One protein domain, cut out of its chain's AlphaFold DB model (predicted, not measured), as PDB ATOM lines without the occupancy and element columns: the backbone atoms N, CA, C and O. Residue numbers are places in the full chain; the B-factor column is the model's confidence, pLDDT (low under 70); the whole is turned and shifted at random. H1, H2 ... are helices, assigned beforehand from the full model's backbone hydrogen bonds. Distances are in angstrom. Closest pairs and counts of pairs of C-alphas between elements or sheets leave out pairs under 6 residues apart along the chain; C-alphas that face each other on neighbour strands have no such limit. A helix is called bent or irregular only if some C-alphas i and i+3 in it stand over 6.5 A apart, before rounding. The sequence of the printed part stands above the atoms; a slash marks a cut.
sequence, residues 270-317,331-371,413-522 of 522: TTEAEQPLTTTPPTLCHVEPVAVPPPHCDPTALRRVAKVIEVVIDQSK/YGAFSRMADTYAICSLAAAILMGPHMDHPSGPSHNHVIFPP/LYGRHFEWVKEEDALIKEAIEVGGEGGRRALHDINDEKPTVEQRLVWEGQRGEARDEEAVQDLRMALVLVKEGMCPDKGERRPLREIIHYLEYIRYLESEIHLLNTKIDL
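This is residues 270 to 317, 331 to 371 and 413 to 522 of the 522 residues of an uncharacterized protein of Vitrella brassicaformis (strain CCMP3155) (UniProt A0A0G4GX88). The model is a long, flat, loose slab of helices, with H7 in the middle and H3, H6b and H8 packed along it. The nearly straight H6 runs on from this group into the hairpin of H5 and H6a, with H2 near that hairpin; residues 511 to 522, at the far end of H8, stick out. The printed part has 199 residues with eight named helices, H1 to H8 in order, and no named strand, and its class is all helix. It is loose, with a radius of gyration of the C-alphas of 20.4 A, and spans 77 by 40 by 20 A.

H1, residues 270 to 273, begins at C-alpha 270 (-13.445, 1.382, -18.838). H2 is residues 299 to 315, 24.6 A long, and H3 residues 336 to 352, 23.9 A. H4, residues 362 to 367, is irregular: C-alphas 363 and 366 are 7.4 A apart. H5, residues 413 to 434, is 29.1 A long, with a kink of 37 degrees near residue 423. H6, residues 437 to 462, was assigned as one helix by its hydrogen bonds but is bent, C-alphas 446 and 449 being 7.1 A apart; its arms are H6a, residues 437 to 446, and H6b, residues 449 to 462. H7 is residues 469 to 485, 23.5 A. H8, residues 496 to 520, is 36.7 A long and ends at C-alpha 520 (9.117, 26.841, -56.594).

H7 is the hub. It touches H3, closest at the C-alphas of Ala 348 and Ala 478, 4.4 A, at a shallow tilt of 19 degrees, opposite ways. It forms hairpins with H6b, closest C-alphas Leu 457 and Val 472 at 6.2 A, and with H8, Met 477 and Leu 503 at 6.0 A. H5 touches H6a with residues 427 to 432 alone, a hairpin closest at C-alphas 431 and 439, 4.0 A. H2 is close to but not clearly touching H3, C-alphas 301 and 338 being closest at 6.4 A. H1 stands likewise to H3, 7.3 A between C-alphas 270 and 336, and H4 to H5, 7.0 A between C-alphas 362 and 413. Every O i to N i+4 pair is within hydrogen-bond range in H2, H3, H7 and H8, against 15 of 18 in H5, 4 of 6 in H6a, 9 of 10 in H6b and 0 of 2 in H4, where 2 of 3 O i to N i+3 pairs are; H1 is too short for an O i to N i+4 pair.

The C-alphas of Lys 317 and Leu 522 are the two farthest apart, 79.4 A. Residues 318 to 330 and 372 to 412 are not printed, with C-alpha gaps of 21.7 A and 13.3 A. The link from H1 to H2 is long. Mean pLDDT of the printed part is 76.0; it is under 70 in 52 residues, among them 413 to 451.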
ATOM      1  N   THR A 270     -13.600   2.334 -17.728       95.06
ATOM      2  CA  THR A 270     -13.445   1.382 -18.838       95.06
ATOM      3  C   THR A 270     -13.576  -0.058 -18.353       95.06
ATOM      4  O   THR A 270     -14.198  -0.886 -19.016       95.06
ATOM      5  N   THR A 271     -13.041  -0.352 -17.165       93.81
ATOM      6  CA  THR A 271     -13.149  -1.669 -16.528       93.81
ATOM      7  C   THR A 271     -14.590  -2.072 -16.246       93.81
ATOM      8  O   THR A 271     -14.874  -3.259 -16.223       93.81
ATOM      9  N   GLU A 272     -15.489  -1.114 -16.031       92.94
ATOM     10  CA  GLU A 272     -16.917  -1.363 -15.835       92.94
ATOM     11  C   GLU A 272     -17.649  -1.440 -17.181       92.94
ATOM     12  O   GLU A 272     -18.351  -2.413 -17.441       92.94
ATOM     13  N   ALA A 273     -17.436  -0.462 -18.072       91.00
ATOM     14  CA  ALA A 273     -18.103  -0.397 -19.375       91.00
ATOM     15  C   ALA A 273     -17.838  -1.626 -20.258       91.00
ATOM     16  O   ALA A 273     -18.713  -2.067 -21.000       91.00
ATOM     17  N   GLU A 274     -16.614  -2.160 -20.227       91.19
ATOM     18  CA  GLU A 274     -16.201  -3.240 -21.126       91.19
ATOM     19  C   GLU A 274     -16.334  -4.641 -20.503       91.19
ATOM     20  O   GLU A 274     -16.100  -5.633 -21.200       91.19
ATOM     21  N   GLN A 275     -16.743  -4.747 -19.233       91.38
ATOM     22  CA  GLN A 275     -16.989  -6.033 -18.584       91.38
ATOM     23  C   GLN A 275     -18.337  -6.647 -18.996       91.38
ATOM     24  O   GLN A 275     -19.286  -5.932 -19.331       91.38
ATOM     25  N   PRO A 276     -18.450  -7.990 -18.978       91.62
ATOM     26  CA  PRO A 276     -19.740  -8.646 -19.106       91.62
ATOM     27  C   PRO A 276     -20.705  -8.188 -18.011       91.62
ATOM     28  O   PRO A 276     -20.306  -7.995 -16.862       91.62
ATOM     29  N   LEU A 277     -21.988  -8.095 -18.347       87.00
ATOM     30  CA  LEU A 277     -23.040  -7.852 -17.370       87.00
ATOM     31  C   LEU A 277     -23.031  -8.976 -16.327       87.00
ATOM     32  O   LEU A 277     -23.102 -10.158 -16.668       87.00
ATOM     33  N   THR A 278     -22.956  -8.599 -15.052       84.94
ATOM     34  CA  THR A 278     -22.944  -9.538 -13.919       84.94
ATOM     35  C   THR A 278     -24.304 -10.194 -13.698       84.94
ATOM     36  O   THR A 278     -24.381 -11.319 -13.205       84.94
ATOM     37  N   THR A 279     -25.377  -9.514 -14.099       84.12
ATOM     38  CA  THR A 279     -26.756 -10.000 -14.050       84.12
ATOM     39  C   THR A 279     -27.507  -9.571 -15.300       84.12
ATOM     40  O   THR A 279     -27.334  -8.448 -15.773       84.12
ATOM     41  N   THR A 280     -28.388 -10.431 -15.810       83.50
ATOM     42  CA  THR A 280     -29.347 -10.013 -16.837       83.50
ATOM     43  C   THR A 280     -30.290  -8.952 -16.257       83.50
ATOM     44  O   THR A 280     -30.760  -9.132 -15.130       83.50
ATOM     45  N   PRO A 281     -30.591  -7.866 -16.992       86.00
ATOM     46  CA  PRO A 281     -31.600  -6.900 -16.573       86.00
ATOM     47  C   PRO A 281     -32.950  -7.582 -16.289       86.00
ATOM     48  O   PRO A 281     -33.346  -8.472 -17.037       86.00
ATOM     49  N   PRO A 282     -33.684  -7.187 -15.235       83.19
ATOM     50  CA  PRO A 282     -34.904  -7.890 -14.835       83.19
ATOM     51  C   PRO A 282     -36.079  -7.655 -15.795       83.19
ATOM     52  O   PRO A 282     -36.979  -8.486 -15.888       83.19
ATOM     53  N   THR A 283     -36.105  -6.517 -16.489       84.94
ATOM     54  CA  THR A 283     -37.142  -6.165 -17.468       84.94
ATOM     55  C   THR A 283     -36.563  -5.263 -18.559       84.94
ATOM     56  O   THR A 283     -35.477  -4.702 -18.404       84.94
ATOM     57  N   LEU A 284     -37.316  -5.069 -19.648       79.88
ATOM     58  CA  LEU A 284     -36.890  -4.250 -20.789       79.88
ATOM     59  C   LEU A 284     -36.596  -2.786 -20.429       79.88
ATOM     60  O   LEU A 284     -35.714  -2.190 -21.032       79.88
ATOM     61  N   CYS A 285     -37.271  -2.211 -19.429       82.12
ATOM     62  CA  CYS A 285     -37.001  -0.832 -19.005       82.12
ATOM     63  C   CYS A 285     -35.661  -0.655 -18.271       82.12
ATOM     64  O   CYS A 285     -35.261   0.479 -18.031       82.12
ATOM     65  N   HIS A 286     -34.977  -1.750 -17.926       83.38
ATOM     66  CA  HIS A 286     -33.644  -1.731 -17.320       83.38
ATOM     67  C   HIS A 286     -32.529  -2.000 -18.339       83.38
ATOM     68  O   HIS A 286     -31.365  -2.093 -17.958       83.38
ATOM     69  N   VAL A 287     -32.864  -2.172 -19.621       82.06
ATOM     70  CA  VAL A 287     -31.860  -2.289 -20.678       82.06
ATOM     71  C   VAL A 287     -31.388  -0.886 -21.044       82.06
ATOM     72  O   VAL A 287     -32.183  -0.056 -21.476       82.06
ATOM     73  N   GLU A 288     -30.095  -0.627 -20.869       82.62
ATOM     74  CA  GLU A 288     -29.487   0.646 -21.261       82.62
ATOM     75  C   GLU A 288     -29.537   0.796 -22.795       82.62
ATOM     76  O   GLU A 288     -29.018  -0.075 -23.507       82.62
ATOM     77  N   PRO A 289     -30.169   1.860 -23.329       78.56
ATOM     78  CA  PRO A 289     -30.224   2.087 -24.766       78.56
ATOM     79  C   PRO A 289     -28.864   2.553 -25.300       78.56
ATOM     80  O   PRO A 289     -28.008   3.036 -24.560       78.56
ATOM     81  N   VAL A 290     -28.676   2.454 -26.618       76.75
ATOM     82  CA  VAL A 290     -27.572   3.159 -27.280       76.75
ATOM     83  C   VAL A 290     -27.895   4.654 -27.276       76.75
ATOM     84  O   VAL A 290     -28.987   5.047 -27.679       76.75
ATOM     85  N   ALA A 291     -26.958   5.474 -26.798       70.56
ATOM     86  CA  ALA A 291     -27.202   6.891 -26.530       70.56
ATOM     87  C   ALA A 291     -27.359   7.747 -27.803       70.56
ATOM     88  O   ALA A 291     -28.074   8.746 -27.816       70.56
ATOM     89  N   VAL A 292     -26.733   7.322 -28.902       69.69
ATOM     90  CA  VAL A 292     -26.748   8.045 -30.177       69.69
ATOM     91  C   VAL A 292     -27.650   7.312 -31.165       69.69
ATOM     92  O   VAL A 292     -27.501   6.095 -31.294       69.69
ATOM     93  N   PRO A 293     -28.558   8.001 -31.878       62.56
ATOM     94  CA  PRO A 293     -29.308   7.386 -32.963       62.56
ATOM     95  C   PRO A 293     -28.414   7.149 -34.198       62.56
ATOM     96  O   PRO A 293     -27.342   7.757 -34.330       62.56
ATOM     97  N   PRO A 294     -28.851   6.297 -35.135       56.84
ATOM     98  CA  PRO A 294     -28.206   6.150 -36.437       56.84
ATOM     99  C   PRO A 294     -28.094   7.475 -37.202       56.84
ATOM    100  O   PRO A 294     -28.849   8.415 -36.931       56.84
ATOM    101  N   PRO A 295     -27.152   7.575 -38.158       66.06
ATOM    102  CA  PRO A 295     -26.116   6.587 -38.500       66.06
ATOM    103  C   PRO A 295     -24.895   6.644 -37.558       66.06
ATOM    104  O   PRO A 295     -23.890   5.974 -37.771       66.06
ATOM    105  N   HIS A 296     -24.949   7.464 -36.506       79.88
ATOM    106  CA  HIS A 296     -23.823   7.698 -35.599       79.88
ATOM    107  C   HIS A 296     -23.735   6.666 -34.461       79.88
ATOM    108  O   HIS A 296     -22.827   6.721 -33.634       79.88
ATOM    109  N   CYS A 297     -24.666   5.713 -34.408       81.00
ATOM    110  CA  CYS A 297     -24.669   4.626 -33.440       81.00
ATOM    111  C   CYS A 297     -23.698   3.507 -33.836       81.00
ATOM    112  O   CYS A 297     -23.686   3.059 -34.978       81.00
ATOM    113  N   ASP A 298     -22.947   2.974 -32.875       86.31
ATOM    114  CA  ASP A 298     -22.095   1.809 -33.118       86.31
ATOM    115  C   ASP A 298     -22.938   0.544 -33.418       86.31
ATOM    116  O   ASP A 298     -23.655   0.069 -32.527       86.31
ATOM    117  N   PRO A 299     -22.798  -0.091 -34.603       84.44
ATOM    118  CA  PRO A 299     -23.507  -1.328 -34.938       84.44
ATOM    119  C   PRO A 299     -23.221  -2.476 -33.963       84.44
ATOM    120  O   PRO A 299     -24.075  -3.321 -33.690       84.44
ATOM    121  N   THR A 300     -22.015  -2.531 -33.397       87.38
ATOM    122  CA  THR A 300     -21.659  -3.527 -32.383       87.38
ATOM    123  C   THR A 300     -22.352  -3.243 -31.052       87.38
ATOM    124  O   THR A 300     -22.803  -4.191 -30.407       87.38
ATOM    125  N   ALA A 301     -22.504  -1.978 -30.655       87.31
ATOM    126  CA  ALA A 301     -23.282  -1.607 -29.473       87.31
ATOM    127  C   ALA A 301     -24.766  -1.962 -29.650       87.31
ATOM    128  O   ALA A 301     -25.347  -2.593 -28.769       87.31
ATOM    129  N   LEU A 302     -25.346  -1.675 -30.822       85.06
ATOM    130  CA  LEU A 302     -26.718  -2.072 -31.156       85.06
ATOM    131  C   LEU A 302     -26.919  -3.588 -31.050       85.06
ATOM    132  O   LEU A 302     -27.852  -4.044 -30.393       85.06
ATOM    133  N   ARG A 303     -26.011  -4.383 -31.633       84.88
ATOM    134  CA  ARG A 303     -26.070  -5.854 -31.554       84.88
ATOM    135  C   ARG A 303     -25.994  -6.367 -30.112       84.88
ATOM    136  O   ARG A 303     -26.657  -7.347 -29.778       84.88
ATOM    137  N   ARG A 304     -25.206  -5.716 -29.247       87.38
ATOM    138  CA  ARG A 304     -25.126  -6.057 -27.816       87.38
ATOM    139  C   ARG A 304     -26.445  -5.781 -27.102       87.38
ATOM    140  O   ARG A 304     -26.946  -6.674 -26.425       87.38
ATOM    141  N   VAL A 305     -27.026  -4.598 -27.306       86.69
ATOM    142  CA  VAL A 305     -28.325  -4.222 -26.727       86.69
ATOM    143  C   VAL A 305     -29.429  -5.165 -27.202       86.69
ATOM    144  O   VAL A 305     -30.169  -5.691 -26.375       86.69
ATOM    145  N   ALA A 306     -29.490  -5.464 -28.503       85.50
ATOM    146  CA  ALA A 306     -30.457  -6.407 -29.063       85.50
ATOM    147  C   ALA A 306     -30.358  -7.793 -28.403       85.50
ATOM    148  O   ALA A 306     -31.362  -8.346 -27.964       85.50
ATOM    149  N   LYS A 307     -29.139  -8.313 -28.221       86.50
ATOM    150  CA  LYS A 307     -28.918  -9.597 -27.542       86.50
ATOM    151  C   LYS A 307     -29.372  -9.581 -26.079       86.50
ATOM    152  O   LYS A 307     -29.881 -10.580 -25.581       86.50
ATOM    153  N   VAL A 308     -29.186  -8.466 -25.371       85.38
ATOM    154  CA  VAL A 308     -29.695  -8.312 -23.999       85.38
ATOM    155  C   VAL A 308     -31.226  -8.326 -23.998       85.38
ATOM    156  O   VAL A 308     -31.815  -9.053 -23.202       85.38
ATOM    157  N   ILE A 309     -31.866  -7.589 -24.913       84.88
ATOM    158  CA  ILE A 309     -33.329  -7.556 -25.077       84.88
ATOM    159  C   ILE A 309     -33.888  -8.962 -25.321       84.88
ATOM    160  O   ILE A 309     -34.832  -9.360 -24.639       84.88
ATOM    161  N   GLU A 310     -33.291  -9.732 -26.233       85.31
ATOM    162  CA  GLU A 310     -33.700 -11.112 -26.531       85.31
ATOM    163  C   GLU A 310     -33.697 -11.992 -25.275       85.31
ATOM    164  O   GLU A 310     -34.692 -12.657 -24.978       85.31
ATOM    165  N   VAL A 311     -32.621 -11.941 -24.481       85.75
ATOM    166  CA  VAL A 311     -32.522 -12.739 -23.249       85.75
ATOM    167  C   VAL A 311     -33.560 -12.307 -22.210       85.75
ATOM    168  O   VAL A 311     -34.148 -13.163 -21.552       85.75
ATOM    169  N   VAL A 312     -33.828 -11.006 -22.072       83.44
ATOM    170  CA  VAL A 312     -34.867 -10.495 -21.159       83.44
ATOM    171  C   VAL A 312     -36.261 -10.970 -21.586       83.44
ATOM    172  O   VAL A 312     -37.055 -11.401 -20.747       83.44
ATOM    173  N   ILE A 313     -36.561 -10.943 -22.888       82.94
ATOM    174  CA  ILE A 313     -37.826 -11.455 -23.433       82.94
ATOM    175  C   ILE A 313     -37.951 -12.957 -23.164       82.94
ATOM    176  O   ILE A 313     -39.008 -13.415 -22.728       82.94
ATOM    177  N   ASP A 314     -36.890 -13.731 -23.367       82.69
ATOM    178  CA  ASP A 314     -36.923 -15.175 -23.138       82.69
ATOM    179  C   ASP A 314     -37.082 -15.544 -21.658       82.69
ATOM    180  O   ASP A 314     -37.803 -16.492 -21.347       82.69
ATOM    181  N   GLN A 315     -36.510 -14.763 -20.735       79.75
ATOM    182  CA  GLN A 315     -36.729 -14.934 -19.291       79.75
ATOM    183  C   GLN A 315     -38.185 -14.698 -18.874       79.75
ATOM    184  O   GLN A 315     -38.655 -15.293 -17.905       79.75
ATOM    185  N   SER A 316     -38.914 -13.852 -19.605       72.75
ATOM    186  CA  SER A 316     -40.323 -13.564 -19.320       72.75
ATOM    187  C   SER A 316     -41.286 -14.678 -19.759       72.75
ATOM    188  O   SER A 316     -42.457 -14.673 -19.369       72.75
ATOM    189  N   LYS A 317     -40.813 -15.660 -20.541       78.06
ATOM    190  CA  LYS A 317     -41.616 -16.804 -20.991       78.06
ATOM    191  C   LYS A 317     -41.579 -17.923 -19.935       78.06
ATOM    192  O   LYS A 317     -40.498 -18.311 -19.493       78.06
ATOM    193  N   TYR A 331     -23.114  -8.134 -22.790       90.00
ATOM    194  CA  TYR A 331     -22.375  -6.882 -22.644       90.00
ATOM    195  C   TYR A 331     -23.338  -5.708 -22.812       90.00
ATOM    196  O   TYR A 331     -24.302  -5.818 -23.569       90.00
ATOM    197  N   GLY A 332     -23.056  -4.596 -22.133       87.44
ATOM    198  CA  GLY A 332     -23.794  -3.344 -22.303       87.44
ATOM    199  C   GLY A 332     -23.483  -2.626 -23.622       87.44
ATOM    200  O   GLY A 332     -22.612  -3.039 -24.401       87.44
ATOM    201  N   ALA A 333     -24.201  -1.527 -23.858       86.62
ATOM    202  CA  ALA A 333     -24.033  -0.664 -25.030       86.62
ATOM    203  C   ALA A 333     -22.694   0.095 -25.023       86.62
ATOM    204  O   ALA A 333     -22.108   0.352 -26.075       86.62
ATOM    205  N   PHE A 334     -22.200   0.442 -23.836       91.38
ATOM    206  CA  PHE A 334     -21.070   1.346 -23.677       91.38
ATOM    207  C   PHE A 334     -19.735   0.656 -23.931       91.38
ATOM    208  O   PHE A 334     -19.479  -0.459 -23.481       91.38
ATOM    209  N   SER A 335     -18.855   1.328 -24.666       93.44
ATOM    210  CA  SER A 335     -17.437   0.983 -24.728       93.44
ATOM    211  C   SER A 335     -16.646   2.109 -25.379       93.44
ATOM    212  O   SER A 335     -17.216   2.902 -26.126       93.44
ATOM    213  N   ARG A 336     -15.319   2.113 -25.204       94.50
ATOM    214  CA  ARG A 336     -14.444   3.075 -25.900       94.50
ATOM    215  C   ARG A 336     -14.642   3.039 -27.412       94.50
ATOM    216  O   ARG A 336     -14.656   4.070 -28.058       94.50
ATOM    217  N   MET A 337     -14.849   1.851 -27.980       92.94
ATOM    218  CA  MET A 337     -15.062   1.707 -29.425       92.94
ATOM    219  C   MET A 337     -16.431   2.202 -29.894       92.94
ATOM    220  O   MET A 337     -16.561   2.520 -31.076       92.94
ATOM    221  N   ALA A 338     -17.424   2.271 -29.002       92.12
ATOM    222  CA  ALA A 338     -18.707   2.890 -29.310       92.12
ATOM    223  C   ALA A 338     -18.567   4.417 -29.341       92.12
ATOM    224  O   ALA A 338     -19.005   5.043 -30.303       92.12
ATOM    225  N   ASP A 339     -17.855   4.990 -28.360       94.69
ATOM    226  CA  ASP A 339     -17.479   6.408 -28.361       94.69
ATOM    227  C   ASP A 339     -16.693   6.774 -29.634       94.69
ATOM    228  O   ASP A 339     -17.055   7.709 -30.348       94.69
ATOM    229  N   THR A 340     -15.652   5.994 -29.962       94.69
ATOM    230  CA  THR A 340     -14.834   6.176 -31.173       94.69
ATOM    231  C   THR A 340     -15.688   6.187 -32.432       94.69
ATOM    232  O   THR A 340     -15.561   7.097 -33.245       94.69
ATOM    233  N   TYR A 341     -16.570   5.195 -32.591       93.44
ATOM    234  CA  TYR A 341     -17.429   5.096 -33.767       93.44
ATOM    235  C   TYR A 341     -18.293   6.347 -33.921       93.44
ATOM    236  O   TYR A 341     -18.319   6.950 -34.996       93.44
ATOM    237  N   ALA A 342     -18.961   6.760 -32.841       91.94
ATOM    238  CA  ALA A 342     -19.889   7.877 -32.876       91.94
ATOM    239  C   ALA A 342     -19.194   9.188 -33.251       91.94
ATOM    240  O   ALA A 342     -19.673   9.915 -34.130       91.94
ATOM    241  N   ILE A 343     -18.024   9.469 -32.664       94.25
ATOM    242  CA  ILE A 343     -17.297  10.690 -33.010       94.25
ATOM    243  C   ILE A 343     -16.668  10.631 -34.403       94.25
ATOM    244  O   ILE A 343     -16.680  11.637 -35.111       94.25
ATOM    245  N   CYS A 344     -16.154   9.473 -34.834       94.62
ATOM    246  CA  CYS A 344     -15.597   9.315 -36.176       94.62
ATOM    247  C   CYS A 344     -16.678   9.495 -37.243       94.62
ATOM    248  O   CYS A 344     -16.437  10.196 -38.220       94.62
ATOM    249  N   SER A 345     -17.876   8.952 -37.011       91.12
ATOM    250  CA  SER A 345     -19.047   9.124 -37.878       91.12
ATOM    251  C   SER A 345     -19.449  10.590 -38.013       91.12
ATOM    252  O   SER A 345     -19.567  11.117 -39.121       91.12
ATOM    253  N   LEU A 346     -19.573  11.298 -36.891       90.75
ATOM    254  CA  LEU A 346     -19.911  12.717 -36.904       90.75
ATOM    255  C   LEU A 346     -18.827  13.571 -37.582       90.75
ATOM    256  O   LEU A 346     -19.138  14.456 -38.384       90.75
ATOM    257  N   ALA A 347     -17.558  13.299 -37.280       93.69
ATOM    258  CA  ALA A 347     -16.432  14.023 -37.855       93.69
ATOM    259  C   ALA A 347     -16.318  13.799 -39.367       93.69
ATOM    260  O   ALA A 347     -16.131  14.756 -40.120       93.69
ATOM    261  N   ALA A 348     -16.494  12.557 -39.821       91.56
ATOM    262  CA  ALA A 348     -16.505  12.233 -41.236       91.56
ATOM    263  C   ALA A 348     -17.649  12.973 -41.944       91.56
ATOM    264  O   ALA A 348     -17.407  13.634 -42.950       91.56
ATOM    265  N   ALA A 349     -18.858  12.991 -41.372       87.31
ATOM    266  CA  ALA A 349     -19.993  13.710 -41.953       87.31
ATOM    267  C   ALA A 349     -19.754  15.225 -42.108       87.31
ATOM    268  O   ALA A 349     -20.125  15.815 -43.125       87.31
ATOM    269  N   ILE A 350     -19.095  15.862 -41.136       89.75
ATOM    270  CA  ILE A 350     -18.742  17.292 -41.188       89.75
ATOM    271  C   ILE A 350     -17.724  17.593 -42.293       89.75
ATOM    272  O   ILE A 350     -17.811  18.641 -42.948       89.75
ATOM    273  N   LEU A 351     -16.752  16.699 -42.479       91.94
ATOM    274  CA  LEU A 351     -15.710  16.836 -43.492       91.94
ATOM    275  C   LEU A 351     -16.252  16.540 -44.892       91.94
ATOM    276  O   LEU A 351     -15.983  17.297 -45.814       91.94
ATOM    277  N   MET A 352     -17.067  15.498 -45.051       89.00
ATOM    278  CA  MET A 352     -17.622  15.093 -46.343       89.00
ATOM    279  C   MET A 352     -18.735  16.017 -46.836       89.00
ATOM    280  O   MET A 352     -18.818  16.291 -48.030       89.00
ATOM    281  N   GLY A 353     -19.597  16.491 -45.933       83.00
ATOM    282  CA  GLY A 353     -20.871  17.140 -46.257       83.00
ATOM    283  C   GLY A 353     -20.850  18.156 -47.412       83.00
ATOM    284  O   GLY A 353     -21.683  18.031 -48.310       83.00
ATOM    285  N   PRO A 354     -19.928  19.137 -47.438       84.88
ATOM    286  CA  PRO A 354     -19.872  20.138 -48.509       84.88
ATOM    287  C   PRO A 354     -19.361  19.607 -49.852       84.88
ATOM    288  O   PRO A 354     -19.582  20.250 -50.875       84.88
ATOM    289  N   HIS A 355     -18.680  18.461 -49.854       86.81
ATOM    290  CA  HIS A 355     -17.877  17.981 -50.981       86.81
ATOM    291  C   HIS A 355     -18.502  16.799 -51.717       86.81
ATOM    292  O   HIS A 355     -18.046  16.436 -52.797       86.81
ATOM    293  N   MET A 356     -19.543  16.179 -51.155       83.38
ATOM    294  CA  MET A 356     -20.154  14.992 -51.766       83.38
ATOM    295  C   MET A 356     -21.015  15.303 -52.991       83.38
ATOM    296  O   MET A 356     -21.196  14.430 -53.838       83.38
ATOM    297  N   ASP A 357     -21.529  16.524 -53.125       81.50
ATOM    298  CA  ASP A 357     -22.281  16.918 -54.315       81.50
ATOM    299  C   ASP A 357     -21.337  17.368 -55.443       81.50
ATOM    300  O   ASP A 357     -20.266  17.942 -55.224       81.50
ATOM    301  N   HIS A 358     -21.726  17.102 -56.687       83.75
ATOM    302  CA  HIS A 358     -21.048  17.633 -57.864       83.75
ATOM    303  C   HIS A 358     -21.054  19.176 -57.819       83.75
ATOM    304  O   HIS A 358     -22.060  19.753 -57.402       83.75
ATOM    305  N   PRO A 359     -20.001  19.879 -58.286       82.75
ATOM    306  CA  PRO A 359     -19.957  21.348 -58.278       82.75
ATOM    307  C   PRO A 359     -21.138  22.010 -59.005       82.75
ATOM    308  O   PRO A 359     -21.654  23.036 -58.574       82.75
ATOM    309  N   SER A 360     -21.630  21.380 -60.076       81.69
ATOM    310  CA  SER A 360     -22.859  21.778 -60.795       81.69
ATOM    311  C   SER A 360     -24.169  21.378 -60.091       81.69
ATOM    312  O   SER A 360     -25.248  21.462 -60.679       81.69
ATOM    313  N   GLY A 361     -24.093  20.895 -58.855       76.50
ATOM    314  CA  GLY A 361     -25.214  20.527 -58.001       76.50
ATOM    315  C   GLY A 361     -25.619  19.045 -58.040       76.50
ATOM    316  O   GLY A 361     -25.189  18.289 -58.918       76.50
ATOM    317  N   PRO A 362     -26.521  18.629 -57.124       74.31
ATOM    318  CA  PRO A 362     -26.824  17.220 -56.848       74.31
ATOM    319  C   PRO A 362     -27.388  16.421 -58.030       74.31
ATOM    320  O   PRO A 362     -27.275  15.198 -58.076       74.31
ATOM    321  N   SER A 363     -28.007  17.087 -59.010       71.94
ATOM    322  CA  SER A 363     -28.529  16.436 -60.222       71.94
ATOM    323  C   SER A 363     -27.430  15.801 -61.082       71.94
ATOM    324  O   SER A 363     -27.713  14.909 -61.876       71.94
ATOM    325  N   HIS A 364     -26.180  16.233 -60.908       78.44
ATOM    326  CA  HIS A 364     -25.011  15.745 -61.640       78.44
ATOM    327  C   HIS A 364     -24.225  14.678 -60.863       78.44
ATOM    328  O   HIS A 364     -23.175  14.237 -61.311       78.44
ATOM    329  N   ASN A 365     -24.732  14.216 -59.715       78.69
ATOM    330  CA  ASN A 365     -24.025  13.242 -58.878       78.69
ATOM    331  C   ASN A 365     -23.843  11.874 -59.554       78.69
ATOM    332  O   ASN A 365     -22.914  11.155 -59.209       78.69
ATOM    333  N   HIS A 366     -24.655  11.547 -60.562       77.00
ATOM    334  CA  HIS A 366     -24.484  10.355 -61.401       77.00
ATOM    335  C   HIS A 366     -23.156  10.333 -62.185       77.00
ATOM    336  O   HIS A 366     -22.755   9.288 -62.685       77.00
ATOM    337  N   VAL A 367     -22.485  11.485 -62.319       78.75
ATOM    338  CA  VAL A 367     -21.149  11.606 -62.927       78.75
ATOM    339  C   VAL A 367     -20.056  11.107 -61.974       78.75
ATOM    340  O   VAL A 367     -19.002  10.671 -62.422       78.75
ATOM    341  N   ILE A 368     -20.305  11.176 -60.665       75.56
ATOM    342  CA  ILE A 368     -19.349  10.799 -59.616       75.56
ATOM    343  C   ILE A 368     -19.643   9.382 -59.121       75.56
ATOM    344  O   ILE A 368     -18.734   8.574 -58.960       75.56
ATOM    345  N   PHE A 369     -20.920   9.087 -58.889       78.62
ATOM    346  CA  PHE A 369     -21.375   7.835 -58.304       78.62
ATOM    347  C   PHE A 369     -22.153   7.041 -59.359       78.62
ATOM    348  O   PHE A 369     -23.115   7.577 -59.926       78.62
ATOM    349  N   PRO A 370     -21.776   5.782 -59.646       63.47
ATOM    350  CA  PRO A 370     -22.526   4.967 -60.585       63.47
ATOM    351  C   PRO A 370     -23.979   4.769 -60.114       63.47
ATOM    352  O   PRO A 370     -24.253   4.757 -58.914       63.47
ATOM    353  N   PRO A 371     -24.935   4.544 -61.033       52.28
ATOM    354  CA  PRO A 371     -26.336   4.307 -60.673       52.28
ATOM    355  C   PRO A 371     -26.541   3.117 -59.718       52.28
ATOM    356  O   PRO A 371     -27.530   3.076 -58.999       52.28
ATOM    357  N   LEU A 413     -27.295  14.808 -51.403       41.94
ATOM    358  CA  LEU A 413     -27.145  13.397 -50.997       41.94
ATOM    359  C   LEU A 413     -27.119  13.234 -49.469       41.94
ATOM    360  O   LEU A 413     -27.789  12.363 -48.922       41.94
ATOM    361  N   TYR A 414     -26.474  14.168 -48.769       41.78
ATOM    362  CA  TYR A 414     -26.460  14.223 -47.303       41.78
ATOM    363  C   TYR A 414     -27.808  14.623 -46.676       41.78
ATOM    364  O   TYR A 414     -28.076  14.339 -45.507       41.78
ATOM    365  N   GLY A 415     -28.683  15.303 -47.421       38.03
ATOM    366  CA  GLY A 415     -30.069  15.550 -47.020       38.03
ATOM    367  C   GLY A 415     -30.886  14.257 -46.976       38.03
ATOM    368  O   GLY A 415     -31.626  14.044 -46.016       38.03
ATOM    369  N   ARG A 416     -30.682  13.363 -47.956       37.97
ATOM    370  CA  ARG A 416     -31.316  12.033 -47.981       37.97
ATOM    371  C   ARG A 416     -30.797  11.133 -46.864       37.97
ATOM    372  O   ARG A 416     -31.609  10.521 -46.187       37.97
ATOM    373  N   HIS A 417     -29.496  11.171 -46.576       34.75
ATOM    374  CA  HIS A 417     -28.858  10.365 -45.527       34.75
ATOM    375  C   HIS A 417     -29.376  10.621 -44.089       34.75
ATOM    376  O   HIS A 417     -29.066   9.857 -43.190       34.75
ATOM    377  N   PHE A 418     -30.194  11.661 -43.830       35.97
ATOM    378  CA  PHE A 418     -30.933  11.766 -42.553       35.97
ATOM    379  C   PHE A 418     -32.467  11.793 -42.686       35.97
ATOM    380  O   PHE A 418     -33.153  11.809 -41.666       35.97
ATOM    381  N   GLU A 419     -33.039  11.798 -43.898       36.50
ATOM    382  CA  GLU A 419     -34.398  11.249 -44.069       36.50
ATOM    383  C   GLU A 419     -34.381   9.736 -43.810       36.50
ATOM    384  O   GLU A 419     -35.323   9.228 -43.203       36.50
ATOM    385  N   TRP A 420     -33.243   9.094 -44.108       30.33
ATOM    386  CA  TRP A 420     -32.884   7.753 -43.658       30.33
ATOM    387  C   TRP A 420     -33.106   7.570 -42.161       30.33
ATOM    388  O   TRP A 420     -33.824   6.660 -41.820       30.33
ATOM    389  N   VAL A 421     -32.677   8.474 -41.270       33.69
ATOM    390  CA  VAL A 421     -32.863   8.332 -39.803       33.69
ATOM    391  C   VAL A 421     -34.321   8.072 -39.378       33.69
ATOM    392  O   VAL A 421     -34.551   7.415 -38.372       33.69
ATOM    393  N   LYS A 422     -35.332   8.524 -40.138       36.12
ATOM    394  CA  LYS A 422     -36.749   8.221 -39.837       36.12
ATOM    395  C   LYS A 422     -37.225   6.878 -40.392       36.12
ATOM    396  O   LYS A 422     -38.072   6.241 -39.773       36.12
ATOM    397  N   GLU A 423     -36.733   6.486 -41.562       36.34
ATOM    398  CA  GLU A 423     -36.976   5.162 -42.157       36.34
ATOM    399  C   GLU A 423     -36.110   4.082 -41.488       36.34
ATOM    400  O   GLU A 423     -36.489   2.922 -41.434       36.34
ATOM    401  N   GLU A 424     -34.996   4.477 -40.885       39.47
ATOM    402  CA  GLU A 424     -34.012   3.666 -40.184       39.47
ATOM    403  C   GLU A 424     -34.376   3.526 -38.708       39.47
ATOM    404  O   GLU A 424     -34.260   2.433 -38.182       39.47
ATOM    405  N   ASP A 425     -34.965   4.543 -38.060       39.38
ATOM    406  CA  ASP A 425     -35.726   4.346 -36.816       39.38
ATOM    407  C   ASP A 425     -36.862   3.339 -37.039       39.38
ATOM    408  O   ASP A 425     -37.156   2.543 -36.151       39.38
ATOM    409  N   ALA A 426     -37.490   3.334 -38.223       43.81
ATOM    410  CA  ALA A 426     -38.498   2.341 -38.581       43.81
ATOM    411  C   ALA A 426     -37.883   0.961 -38.875       43.81
ATOM    412  O   ALA A 426     -38.448  -0.026 -38.420       43.81
ATOM    413  N   LEU A 427     -36.717   0.876 -39.529       39.28
ATOM    414  CA  LEU A 427     -35.986  -0.377 -39.773       39.28
ATOM    415  C   LEU A 427     -35.299  -0.936 -38.529       39.28
ATOM    416  O   LEU A 427     -35.136  -2.140 -38.428       39.28
ATOM    417  N   ILE A 428     -34.881  -0.100 -37.584       41.22
ATOM    418  CA  ILE A 428     -34.338  -0.494 -36.283       41.22
ATOM    419  C   ILE A 428     -35.476  -0.893 -35.379       41.22
ATOM    420  O   ILE A 428     -35.369  -1.907 -34.704       41.22
ATOM    421  N   LYS A 429     -36.596  -0.172 -35.414       46.97
ATOM    422  CA  LYS A 429     -37.831  -0.644 -34.804       46.97
ATOM    423  C   LYS A 429     -38.250  -1.984 -35.406       46.97
ATOM    424  O   LYS A 429     -38.524  -2.890 -34.641       46.97
ATOM    425  N   GLU A 430     -38.173  -2.176 -36.720       41.50
ATOM    426  CA  GLU A 430     -38.428  -3.462 -37.382       41.50
ATOM    427  C   GLU A 430     -37.348  -4.510 -37.053       41.50
ATOM    428  O   GLU A 430     -37.668  -5.666 -36.827       41.50
ATOM    429  N   ALA A 431     -36.072  -4.151 -36.926       41.56
ATOM    430  CA  ALA A 431     -35.000  -5.074 -36.553       41.56
ATOM    431  C   ALA A 431     -35.112  -5.519 -35.086       41.56
ATOM    432  O   ALA A 431     -34.856  -6.685 -34.783       41.56
ATOM    433  N   ILE A 432     -35.528  -4.610 -34.199       45.06
ATOM    434  CA  ILE A 432     -35.808  -4.848 -32.779       45.06
ATOM    435  C   ILE A 432     -37.133  -5.614 -32.611       45.06
ATOM    436  O   ILE A 432     -37.215  -6.488 -31.753       45.06
ATOM    437  N   GLU A 433     -38.158  -5.333 -33.424       43.00
ATOM    438  CA  GLU A 433     -39.480  -5.975 -33.349       43.00
ATOM    439  C   GLU A 433     -39.540  -7.330 -34.083       43.00
ATOM    440  O   GLU A 433     -40.268  -8.221 -33.649       43.00
ATOM    441  N   VAL A 434     -38.778  -7.520 -35.167       41.28
ATOM    442  CA  VAL A 434     -38.828  -8.713 -36.040       41.28
ATOM    443  C   VAL A 434     -37.655  -9.674 -35.798       41.28
ATOM    444  O   VAL A 434     -37.764 -10.848 -36.143       41.28
ATOM    445  N   GLY A 435     -36.551  -9.235 -35.174       37.50
ATOM    446  CA  GLY A 435     -35.508 -10.123 -34.623       37.50
ATOM    447  C   GLY A 435     -34.958 -11.187 -35.591       37.50
ATOM    448  O   GLY A 435     -34.707 -12.323 -35.190       37.50
ATOM    449  N   GLY A 436     -34.825 -10.864 -36.886       53.03
ATOM    450  CA  GLY A 436     -34.553 -11.844 -37.951       53.03
ATOM    451  C   GLY A 436     -33.494 -11.428 -38.982       53.03
ATOM    452  O   GLY A 436     -32.804 -10.420 -38.848       53.03
ATOM    453  N   GLU A 437     -33.349 -12.212 -40.061       38.31
ATOM    454  CA  GLU A 437     -32.433 -11.923 -41.189       38.31
ATOM    455  C   GLU A 437     -32.702 -10.584 -41.899       38.31
ATOM    456  O   GLU A 437     -31.792 -10.047 -42.530       38.31
ATOM    457  N   GLY A 438     -33.918 -10.036 -41.790       37.78
ATOM    458  CA  GLY A 438     -34.270  -8.710 -42.315       37.78
ATOM    459  C   GLY A 438     -33.542  -7.574 -41.588       37.78
ATOM    460  O   GLY A 438     -32.911  -6.744 -42.236       37.78
ATOM    461  N   GLY A 439     -33.501  -7.612 -40.251       39.53
ATOM    462  CA  GLY A 439     -32.749  -6.638 -39.448       39.53
ATOM    463  C   GLY A 439     -31.231  -6.741 -39.640       39.53
ATOM    464  O   GLY A 439     -30.525  -5.736 -39.610       39.53
ATOM    465  N   ARG A 440     -30.718  -7.949 -39.922       41.22
ATOM    466  CA  ARG A 440     -29.301  -8.162 -40.272       41.22
ATOM    467  C   ARG A 440     -28.924  -7.591 -41.642       41.22
ATOM    468  O   ARG A 440     -27.789  -7.153 -41.791       41.22
ATOM    469  N   ARG A 441     -29.845  -7.581 -42.614       40.72
ATOM    470  CA  ARG A 441     -29.642  -6.944 -43.928       40.72
ATOM    471  C   ARG A 441     -29.660  -5.417 -43.834       40.72
ATOM    472  O   ARG A 441     -28.736  -4.796 -44.335       40.72
ATOM    473  N   ALA A 442     -30.604  -4.839 -43.089       39.25
ATOM    474  CA  ALA A 442     -30.671  -3.388 -42.878       39.25
ATOM    475  C   ALA A 442     -29.387  -2.806 -42.242       39.25
ATOM    476  O   ALA A 442     -28.919  -1.751 -42.647       39.25
ATOM    477  N   LEU A 443     -28.757  -3.532 -41.306       39.22
ATOM    478  CA  LEU A 443     -27.455  -3.162 -40.719       39.22
ATOM    479  C   LEU A 443     -26.268  -3.284 -41.694       39.22
ATOM    480  O   LEU A 443     -25.222  -2.683 -41.454       39.22
ATOM    481  N   HIS A 444     -26.394  -4.089 -42.752       40.16
ATOM    482  CA  HIS A 444     -25.337  -4.322 -43.738       40.16
ATOM    483  C   HIS A 444     -25.330  -3.252 -44.846       40.16
ATOM    484  O   HIS A 444     -24.263  -2.962 -45.383       40.16
ATOM    485  N   ASP A 445     -26.483  -2.630 -45.120       39.44
ATOM    486  CA  ASP A 445     -26.659  -1.568 -46.127       39.44
ATOM    487  C   ASP A 445     -26.099  -0.199 -45.666       39.44
ATOM    488  O   ASP A 445     -25.749   0.647 -46.484       39.44
ATOM    489  N   ILE A 446     -25.905   0.014 -44.356       41.50
ATOM    490  CA  ILE A 446     -25.235   1.213 -43.793       41.50
ATOM    491  C   ILE A 446     -23.740   1.267 -44.199       41.50
ATOM    492  O   ILE A 446     -23.094   2.312 -44.142       41.50
ATOM    493  N   ASN A 447     -23.170   0.142 -44.645       41.62
ATOM    494  CA  ASN A 447     -21.746  -0.010 -44.964       41.62
ATOM    495  C   ASN A 447     -21.349   0.552 -46.353       41.62
ATOM    496  O   ASN A 447     -20.172   0.507 -46.724       41.62
ATOM    497  N   ASP A 448     -22.303   1.111 -47.104       49.00
ATOM    498  CA  ASP A 448     -22.101   1.642 -48.459       49.00
ATOM    499  C   ASP A 448     -21.457   3.045 -48.507       49.00
ATOM    500  O   ASP A 448     -21.251   3.600 -49.586       49.00
ATOM    501  N   GLU A 449     -21.042   3.632 -47.378       48.47
ATOM    502  CA  GLU A 449     -20.315   4.915 -47.395       48.47
ATOM    503  C   GLU A 449     -18.873   4.788 -47.920       48.47
ATOM    504  O   GLU A 449     -18.396   5.677 -48.633       48.47
ATOM    505  N   LYS A 450     -18.175   3.674 -47.642       51.53
ATOM    506  CA  LYS A 450     -16.789   3.429 -48.105       51.53
ATOM    507  C   LYS A 450     -16.603   3.601 -49.622       51.53
ATOM    508  O   LYS A 450     -15.690   4.339 -50.002       51.53
ATOM    509  N   PRO A 451     -17.439   3.005 -50.497       57.62
ATOM    510  CA  PRO A 451     -17.293   3.198 -51.935       57.62
ATOM    511  C   PRO A 451     -17.537   4.650 -52.366       57.62
ATOM    512  O   PRO A 451     -16.959   5.081 -53.358       57.62
ATOM    513  N   THR A 452     -18.322   5.442 -51.627       77.19
ATOM    514  CA  THR A 452     -18.656   6.816 -52.044       77.19
ATOM    515  C   THR A 452     -17.510   7.810 -51.833       77.19
ATOM    516  O   THR A 452     -17.212   8.601 -52.729       77.19
ATOM    517  N   VAL A 453     -16.799   7.758 -50.702       83.50
ATOM    518  CA  VAL A 453     -15.676   8.681 -50.433       83.50
ATOM    519  C   VAL A 453     -14.511   8.415 -51.380       83.50
ATOM    520  O   VAL A 453     -13.923   9.347 -51.931       83.50
ATOM    521  N   GLU A 454     -14.202   7.139 -51.614       85.50
ATOM    522  CA  GLU A 454     -13.159   6.726 -52.553       85.50
ATOM    523  C   GLU A 454     -13.505   7.136 -53.984       85.50
ATOM    524  O   GLU A 454     -12.662   7.713 -54.669       85.50
ATOM    525  N   GLN A 455     -14.755   6.927 -54.417       86.00
ATOM    526  CA  GLN A 455     -15.229   7.378 -55.728       86.00
ATOM    527  C   GLN A 455     -15.092   8.892 -55.887       86.00
ATOM    528  O   GLN A 455     -14.586   9.355 -56.911       86.00
ATOM    529  N   ARG A 456     -15.470   9.677 -54.869       88.88
ATOM    530  CA  ARG A 456     -15.314  11.133 -54.937       88.88
ATOM    531  C   ARG A 456     -13.844  11.553 -54.990       88.88
ATOM    532  O   ARG A 456     -13.509  12.447 -55.761       88.88
ATOM    533  N   LEU A 457     -12.962  10.910 -54.224       89.50
ATOM    534  CA  LEU A 457     -11.519  11.173 -54.275       89.50
ATOM    535  C   LEU A 457     -10.917  10.848 -55.647       89.50
ATOM    536  O   LEU A 457     -10.116  11.628 -56.162       89.50
ATOM    537  N   VAL A 458     -11.316   9.725 -56.252       89.69
ATOM    538  CA  VAL A 458     -10.908   9.354 -57.614       89.69
ATOM    539  C   VAL A 458     -11.389  10.401 -58.616       89.69
ATOM    540  O   VAL A 458     -10.602  10.861 -59.442       89.69
ATOM    541  N   TRP A 459     -12.649  10.825 -58.509       90.69
ATOM    542  CA  TRP A 459     -13.221  11.856 -59.369       90.69
ATOM    543  C   TRP A 459     -12.480  13.196 -59.245       90.69
ATOM    544  O   TRP A 459     -12.144  13.804 -60.257       90.69
ATOM    545  N   GLU A 460     -12.136  13.634 -58.029       91.19
ATOM    546  CA  GLU A 460     -11.305  14.830 -57.830       91.19
ATOM    547  C   GLU A 460      -9.909  14.681 -58.454       91.19
ATOM    548  O   GLU A 460      -9.392  15.628 -59.044       91.19
ATOM    549  N   GLY A 461      -9.306  13.492 -58.380       88.94
ATOM    550  CA  GLY A 461      -8.027  13.206 -59.036       88.94
ATOM    551  C   GLY A 461      -8.090  13.327 -60.563       88.94
ATOM    552  O   GLY A 461      -7.145  13.811 -61.184       88.94
ATOM    553  N   GLN A 462      -9.219  12.959 -61.172       90.81
ATOM    554  CA  GLN A 462      -9.433  13.046 -62.623       90.81
ATOM    555  C   GLN A 462      -9.583  14.487 -63.134       90.81
ATOM    556  O   GLN A 462      -9.435  14.727 -64.331       90.81
ATOM    557  N   ARG A 463      -9.850  15.460 -62.252       88.69
ATOM    558  CA  ARG A 463     -10.022  16.874 -62.628       88.69
ATOM    559  C   ARG A 463      -8.710  17.608 -62.900       88.69
ATOM    560  O   ARG A 463      -8.759  18.714 -63.439       88.69
ATOM    561  N   GLY A 464      -7.562  17.030 -62.542       89.25
ATOM    562  CA  GLY A 464      -6.254  17.658 -62.733       89.25
ATOM    563  C   GLY A 464      -6.183  19.033 -62.063       89.25
ATOM    564  O   GLY A 464      -6.445  19.153 -60.871       89.25
ATOM    565  N   GLU A 465      -5.880  20.077 -62.833       84.81
ATOM    566  CA  GLU A 465      -5.776  21.463 -62.344       84.81
ATOM    567  C   GLU A 465      -7.100  22.039 -61.822       84.81
ATOM    568  O   GLU A 465      -7.097  22.941 -60.991       84.81
ATOM    569  N   ALA A 466      -8.244  21.516 -62.274       85.12
ATOM    570  CA  ALA A 466      -9.555  21.973 -61.820       85.12
ATOM    571  C   ALA A 466      -9.995  21.327 -60.494       85.12
ATOM    572  O   ALA A 466     -11.135  21.535 -60.081       85.12
ATOM    573  N   ARG A 467      -9.148  20.500 -59.872       89.19
ATOM    574  CA  ARG A 467      -9.413  19.785 -58.620       89.19
ATOM    575  C   ARG A 467      -9.641  20.744 -57.453       89.19
ATOM    576  O   ARG A 467      -8.968  21.763 -57.324       89.19
ATOM    577  N   ASP A 468     -10.557  20.372 -56.564       89.75
ATOM    578  CA  ASP A 468     -10.733  21.073 -55.292       89.75
ATOM    579  C   ASP A 468      -9.790  20.483 -54.225       89.75
ATOM    580  O   ASP A 468      -9.962  19.357 -53.747       89.75
ATOM    581  N   GLU A 469      -8.746  21.239 -53.874       89.44
ATOM    582  CA  GLU A 469      -7.759  20.819 -52.874       89.44
ATOM    583  C   GLU A 469      -8.339  20.748 -51.455       89.44
ATOM    584  O   GLU A 469      -7.954  19.855 -50.697       89.44
ATOM    585  N   GLU A 470      -9.289  21.622 -51.095       89.75
ATOM    586  CA  GLU A 470      -9.966  21.546 -49.792       89.75
ATOM    587  C   GLU A 470     -10.807  20.271 -49.723       89.75
ATOM    588  O   GLU A 470     -10.712  19.525 -48.744       89.75
ATOM    589  N   ALA A 471     -11.551  19.974 -50.794       90.62
ATOM    590  CA  ALA A 471     -12.345  18.756 -50.885       90.62
ATOM    591  C   ALA A 471     -11.479  17.509 -50.710       90.62
ATOM    592  O   ALA A 471     -11.808  16.639 -49.910       90.62
ATOM    593  N   VAL A 472     -10.341  17.412 -51.399       91.62
ATOM    594  CA  VAL A 472      -9.496  16.218 -51.273       91.62
ATOM    595  C   VAL A 472      -8.874  16.073 -49.890       91.62
ATOM    596  O   VAL A 472      -8.771  14.952 -49.395       91.62
ATOM    597  N   GLN A 473      -8.477  17.167 -49.248       91.81
ATOM    598  CA  GLN A 473      -7.947  17.123 -47.884       91.81
ATOM    599  C   GLN A 473      -9.004  16.635 -46.888       91.81
ATOM    600  O   GLN A 473      -8.761  15.696 -46.124       91.81
ATOM    601  N   ASP A 474     -10.204  17.213 -46.952       92.88
ATOM    602  CA  ASP A 474     -11.322  16.830 -46.093       92.88
ATOM    603  C   ASP A 474     -11.744  15.373 -46.338       92.88
ATOM    604  O   ASP A 474     -11.906  14.607 -45.386       92.88
ATOM    605  N   LEU A 475     -11.843  14.952 -47.603       92.50
ATOM    606  CA  LEU A 475     -12.221  13.588 -47.984       92.50
ATOM    607  C   LEU A 475     -11.158  12.550 -47.604       92.50
ATOM    608  O   LEU A 475     -11.510  11.436 -47.225       92.50
ATOM    609  N   ARG A 476      -9.860  12.886 -47.648       93.75
ATOM    610  CA  ARG A 476      -8.787  11.992 -47.170       93.75
ATOM    611  C   ARG A 476      -8.888  11.752 -45.669       93.75
ATOM    612  O   ARG A 476      -8.797  10.606 -45.233       93.75
ATOM    613  N   MET A 477      -9.104  12.807 -44.882       95.19
ATOM    614  CA  MET A 477      -9.326  12.662 -43.442       95.19
ATOM    615  C   MET A 477     -10.617  11.894 -43.144       95.19
ATOM    616  O   MET A 477     -10.608  10.997 -42.302       95.19
ATOM    617  N   ALA A 478     -11.705  12.184 -43.863       93.38
ATOM    618  CA  ALA A 478     -12.956  11.440 -43.734       93.38
ATOM    619  C   ALA A 478     -12.778   9.949 -44.053       93.38
ATOM    620  O   ALA A 478     -13.272   9.108 -43.310       93.38
ATOM    621  N   LEU A 479     -12.015   9.607 -45.094       92.06
ATOM    622  CA  LEU A 479     -11.742   8.219 -45.455       92.06
ATOM    623  C   LEU A 479     -11.028   7.460 -44.331       92.06
ATOM    624  O   LEU A 479     -11.389   6.318 -44.053       92.06
ATOM    625  N   VAL A 480     -10.051   8.084 -43.664       93.94
ATOM    626  CA  VAL A 480      -9.380   7.493 -42.493       93.94
ATOM    627  C   VAL A 480     -10.374   7.274 -41.354       93.94
ATOM    628  O   VAL A 480     -10.414   6.187 -40.784       93.94
ATOM    629  N   LEU A 481     -11.213   8.267 -41.048       94.00
ATOM    630  CA  LEU A 481     -12.236   8.148 -40.003       94.00
ATOM    631  C   LEU A 481     -13.209   6.993 -40.283       94.00
ATOM    632  O   LEU A 481     -13.497   6.204 -39.385       94.00
ATOM    633  N   VAL A 482     -13.658   6.854 -41.533       89.00
ATOM    634  CA  VAL A 482     -14.571   5.783 -41.958       89.00
ATOM    635  C   VAL A 482     -13.884   4.415 -41.921       89.00
ATOM    636  O   VAL A 482     -14.442   3.449 -41.401       89.00
ATOM    637  N   LYS A 483     -12.665   4.300 -42.460       88.12
ATOM    638  CA  LYS A 483     -11.948   3.018 -42.529       88.12
ATOM    639  C   LYS A 483     -11.509   2.519 -41.164       88.12
ATOM    640  O   LYS A 483     -11.769   1.365 -40.836       88.12
ATOM    641  N   GLU A 484     -10.879   3.391 -40.391       91.62
ATOM    642  CA  GLU A 484     -10.185   3.016 -39.164       91.62
ATOM    643  C   GLU A 484     -11.072   3.187 -37.921       91.62
ATOM    644  O   GLU A 484     -10.940   2.429 -36.962       91.62
ATOM    645  N   GLY A 485     -11.992   4.159 -37.922       90.12
ATOM    646  CA  GLY A 485     -12.851   4.476 -36.776       90.12
ATOM    647  C   GLY A 485     -14.259   3.886 -36.840       90.12
ATOM    648  O   GLY A 485     -14.857   3.621 -35.797       90.12
ATOM    649  N   MET A 486     -14.780   3.636 -38.046       89.50
ATOM    650  CA  MET A 486     -16.167   3.200 -38.260       89.50
ATOM    651  C   MET A 486     -16.299   1.767 -38.795       89.50
ATOM    652  O   MET A 486     -17.348   1.407 -39.328       89.50
ATOM    653  N   CYS A 487     -15.280   0.909 -38.648       82.75
ATOM    654  CA  CYS A 487     -15.423  -0.489 -39.069       82.75
ATOM    655  C   CYS A 487     -16.604  -1.162 -38.328       82.75
ATOM    656  O   CYS A 487     -16.696  -1.027 -37.105       82.75
ATOM    657  N   PRO A 488     -17.533  -1.876 -38.995       73.31
ATOM    658  CA  PRO A 488     -18.655  -2.527 -38.311       73.31
ATOM    659  C   PRO A 488     -18.207  -3.493 -37.210       73.31
ATOM    660  O   PRO A 488     -18.853  -3.596 -36.161       73.31
ATOM    661  N   ASP A 489     -17.065  -4.143 -37.420       74.62
ATOM    662  CA  ASP A 489     -16.480  -5.077 -36.476       74.62
ATOM    663  C   ASP A 489     -15.531  -4.364 -35.514       74.62
ATOM    664  O   ASP A 489     -14.481  -3.841 -35.886       74.62
ATOM    665  N   LYS A 490     -15.903  -4.372 -34.225       76.06
ATOM    666  CA  LYS A 490     -15.151  -3.704 -33.148       76.06
ATOM    667  C   LYS A 490     -13.669  -4.105 -33.117       76.06
ATOM    668  O   LYS A 490     -12.842  -3.279 -32.755       76.06
ATOM    669  N   GLY A 491     -13.345  -5.356 -33.458       78.44
ATOM    670  CA  GLY A 491     -11.970  -5.873 -33.443       78.44
ATOM    671  C   GLY A 491     -11.073  -5.324 -34.555       78.44
ATOM    672  O   GLY A 491      -9.857  -5.407 -34.435       78.44
ATOM    673  N   GLU A 492     -11.661  -4.754 -35.605       81.44
ATOM    674  CA  GLU A 492     -10.933  -4.169 -36.732       81.44
ATOM    675  C   GLU A 492     -10.792  -2.645 -36.617       81.44
ATOM    676  O   GLU A 492     -10.082  -2.029 -37.408       81.44
ATOM    677  N   ARG A 493     -11.453  -2.020 -35.632       88.75
ATOM    678  CA  ARG A 493     -11.313  -0.583 -35.382       88.75
ATOM    679  C   ARG A 493      -9.971  -0.271 -34.746       88.75
ATOM    680  O   ARG A 493      -9.528  -0.944 -33.814       88.75
ATOM    681  N   ARG A 494      -9.376   0.826 -35.190       92.06
ATOM    682  CA  ARG A 494      -8.183   1.396 -34.575       92.06
ATOM    683  C   ARG A 494      -8.545   2.165 -33.303       92.06
ATOM    684  O   ARG A 494      -9.608   2.787 -33.230       92.06
ATOM    685  N   PRO A 495      -7.658   2.185 -32.297       91.94
ATOM    686  CA  PRO A 495      -7.817   3.083 -31.164       91.94
ATOM    687  C   PRO A 495      -7.710   4.547 -31.616       91.94
ATOM    688  O   PRO A 495      -6.960   4.867 -32.540       91.94
ATOM    689  N   LEU A 496      -8.406   5.456 -30.918       94.50
ATOM    690  CA  LEU A 496      -8.425   6.889 -31.255       94.50
ATOM    691  C   LEU A 496      -7.027   7.487 -31.398       94.50
ATOM    692  O   LEU A 496      -6.796   8.273 -32.308       94.50
ATOM    693  N   ARG A 497      -6.081   7.076 -30.549       95.75
ATOM    694  CA  ARG A 497      -4.689   7.527 -30.616       95.75
ATOM    695  C   ARG A 497      -4.041   7.268 -31.980       95.75
ATOM    696  O   ARG A 497      -3.354   8.143 -32.496       95.75
ATOM    697  N   GLU A 498      -4.256   6.088 -32.560       95.31
ATOM    698  CA  GLU A 498      -3.721   5.747 -33.885       95.31
ATOM    699  C   GLU A 498      -4.424   6.555 -34.979       95.31
ATOM    700  O   GLU A 498      -3.763   7.107 -35.856       95.31
ATOM    701  N   ILE A 499      -5.748   6.706 -34.885       96.62
ATOM    702  CA  ILE A 499      -6.532   7.518 -35.827       96.62
ATOM    703  C   ILE A 499      -6.037   8.970 -35.824       96.62
ATOM    704  O   ILE A 499      -5.747   9.517 -36.882       96.62
ATOM    705  N   ILE A 500      -5.885   9.582 -34.646       97.06
ATOM    706  CA  ILE A 500      -5.379  10.954 -34.493       97.06
ATOM    707  C   ILE A 500      -4.011  11.098 -35.161       97.06
ATOM    708  O   ILE A 500      -3.806  12.053 -35.905       97.06
ATOM    709  N   HIS A 501      -3.115  10.128 -34.964       94.50
ATOM    710  CA  HIS A 501      -1.791  10.145 -35.577       94.50
ATOM    711  C   HIS A 501      -1.860  10.189 -37.112       94.50
ATOM    712  O   HIS A 501      -1.176  10.998 -37.739       94.50
ATOM    713  N   TYR A 502      -2.736   9.388 -37.729       93.94
ATOM    714  CA  TYR A 502      -2.953   9.437 -39.180       93.94
ATOM    715  C   TYR A 502      -3.484  10.797 -39.646       93.94
ATOM    716  O   TYR A 502      -3.037  11.323 -40.666       93.94
ATOM    717  N   LEU A 503      -4.419  11.393 -38.904       94.94
ATOM    718  CA  LEU A 503      -4.991  12.693 -39.259       94.94
ATOM    719  C   LEU A 503      -3.972  13.829 -39.127       94.94
ATOM    720  O   LEU A 503      -3.925  14.723 -39.974       94.94
ATOM    721  N   GLU A 504      -3.141  13.802 -38.089       92.62
ATOM    722  CA  GLU A 504      -2.044  14.757 -37.922       92.62
ATOM    723  C   GLU A 504      -0.998  14.611 -39.024       92.62
ATOM    724  O   GLU A 504      -0.538  15.622 -39.553       92.62
ATOM    725  N   TYR A 505      -0.684  13.380 -39.434       90.75
ATOM    726  CA  TYR A 505       0.210  13.126 -40.559       90.75
ATOM    727  C   TYR A 505      -0.340  13.689 -41.878       90.75
ATOM    728  O   TYR A 505       0.383  14.374 -42.599       90.75
ATOM    729  N   ILE A 506      -1.632  13.490 -42.171       89.00
ATOM    730  CA  ILE A 506      -2.274  14.093 -43.353       89.00
ATOM    731  C   ILE A 506      -2.119  15.619 -43.318       89.00
ATOM    732  O   ILE A 506      -1.687  16.216 -44.302       89.00
ATOM    733  N   ARG A 507      -2.386  16.249 -42.169       89.19
ATOM    734  CA  ARG A 507      -2.233  17.703 -41.990       89.19
ATOM    735  C   ARG A 507      -0.780  18.181 -42.083       89.19
ATOM    736  O   ARG A 507      -0.532  19.309 -42.513       89.19
ATOM    737  N   TYR A 508       0.179  17.361 -41.664       87.19
ATOM    738  CA  TYR A 508       1.602  17.656 -41.811       87.19
ATOM    739  C   TYR A 508       1.997  17.696 -43.291       87.19
ATOM    740  O   TYR A 508       2.569  18.689 -43.743       87.19
ATOM    741  N   LEU A 509       1.596  16.681 -44.065       82.19
ATOM    742  CA  LEU A 509       1.845  16.632 -45.508       82.19
ATOM    743  C   LEU A 509       1.228  17.828 -46.249       82.19
ATOM    744  O   LEU A 509       1.843  18.353 -47.174       82.19
ATOM    745  N   GLU A 510       0.051  18.309 -45.825       78.44
ATOM    746  CA  GLU A 510      -0.538  19.550 -46.361       78.44
ATOM    747  C   GLU A 510       0.414  20.744 -46.207       78.44
ATOM    748  O   GLU A 510       0.582  21.544 -47.130       78.44
ATOM    749  N   SER A 511       1.047  20.857 -45.039       77.62
ATOM    750  CA  SER A 511       1.923  21.979 -44.705       77.62
ATOM    751  C   SER A 511       3.229  21.929 -45.502       77.62
ATOM    752  O   SER A 511       3.684  22.963 -45.988       77.62
ATOM    753  N   GLU A 512       3.808  20.739 -45.692       79.19
ATOM    754  CA  GLU A 512       5.021  20.567 -46.502       79.19
ATOM    755  C   GLU A 512       4.784  20.817 -47.991       79.19
ATOM    756  O   GLU A 512       5.564  21.534 -48.615       79.19
ATOM    757  N   ILE A 513       3.696  20.287 -48.560       75.00
ATOM    758  CA  ILE A 513       3.363  20.502 -49.976       75.00
ATOM    759  C   ILE A 513       3.142  21.995 -50.245       75.00
ATOM    760  O   ILE A 513       3.647  22.531 -51.231       75.00
ATOM    761  N   HIS A 514       2.446  22.696 -49.346       71.06
ATOM    762  CA  HIS A 514       2.245  24.136 -49.479       71.06
ATOM    763  C   HIS A 514       3.569  24.919 -49.420       71.06
ATOM    764  O   HIS A 514       3.778  25.850 -50.202       71.06
ATOM    765  N   LEU A 515       4.488  24.516 -48.536       71.12
ATOM    766  CA  LEU A 515       5.817  25.120 -48.417       71.12
ATOM    767  C   LEU A 515       6.696  24.862 -49.652       71.12
ATOM    768  O   LEU A 515       7.500  25.710 -50.028       71.12
ATOM    769  N   LEU A 516       6.576  23.688 -50.272       69.69
ATOM    770  CA  LEU A 516       7.322  23.339 -51.482       69.69
ATOM    771  C   LEU A 516       6.817  24.121 -52.694       69.69
ATOM    772  O   LEU A 516       7.629  24.704 -53.406       69.69
ATOM    773  N   ASN A 517       5.499  24.219 -52.879       66.38
ATOM    774  CA  ASN A 517       4.920  24.972 -53.994       66.38
ATOM    775  C   ASN A 517       5.268  26.466 -53.907       66.38
ATOM    776  O   ASN A 517       5.715  27.057 -54.881       66.38
ATOM    777  N   THR A 518       5.193  27.056 -52.710       69.25
ATOM    778  CA  THR A 518       5.570  28.468 -52.506       69.25
ATOM    779  C   THR A 518       7.061  28.755 -52.707       69.25
ATOM    780  O   THR A 518       7.421  29.900 -52.960       69.25
ATOM    781  N   LYS A 519       7.937  27.747 -52.607       68.06
ATOM    782  CA  LYS A 519       9.375  27.884 -52.891       68.06
ATOM    783  C   LYS A 519       9.739  27.697 -54.362       68.06
ATOM    784  O   LYS A 519      10.832  28.094 -54.735       68.06
ATOM    785  N   ILE A 520       8.888  27.050 -55.156       63.19
ATOM    786  CA  ILE A 520       9.117  26.841 -56.594       63.19
ATOM    787  C   ILE A 520       8.692  28.078 -57.399       63.19
ATOM    788  O   ILE A 520       9.268  28.349 -58.449       63.19
ATOM    789  N   ASP A 521       7.738  28.853 -56.877       50.03
ATOM    790  CA  ASP A 521       7.251  30.095 -57.490       50.03
ATOM    791  C   ASP A 521       8.093  31.349 -57.142       50.03
ATOM    792  O   ASP A 521       7.798  32.443 -57.629       50.03
ATOM    793  N   LEU A 522       9.132  31.207 -56.303       49.16
ATOM    794  CA  LEU A 522      10.120  32.241 -55.945       49.16
ATOM    795  C   LEU A 522      11.460  31.967 -56.630       49.16
ATOM    796  O   LEU A 522      12.093  32.953 -57.077       49.16
TER     797      LEU A 522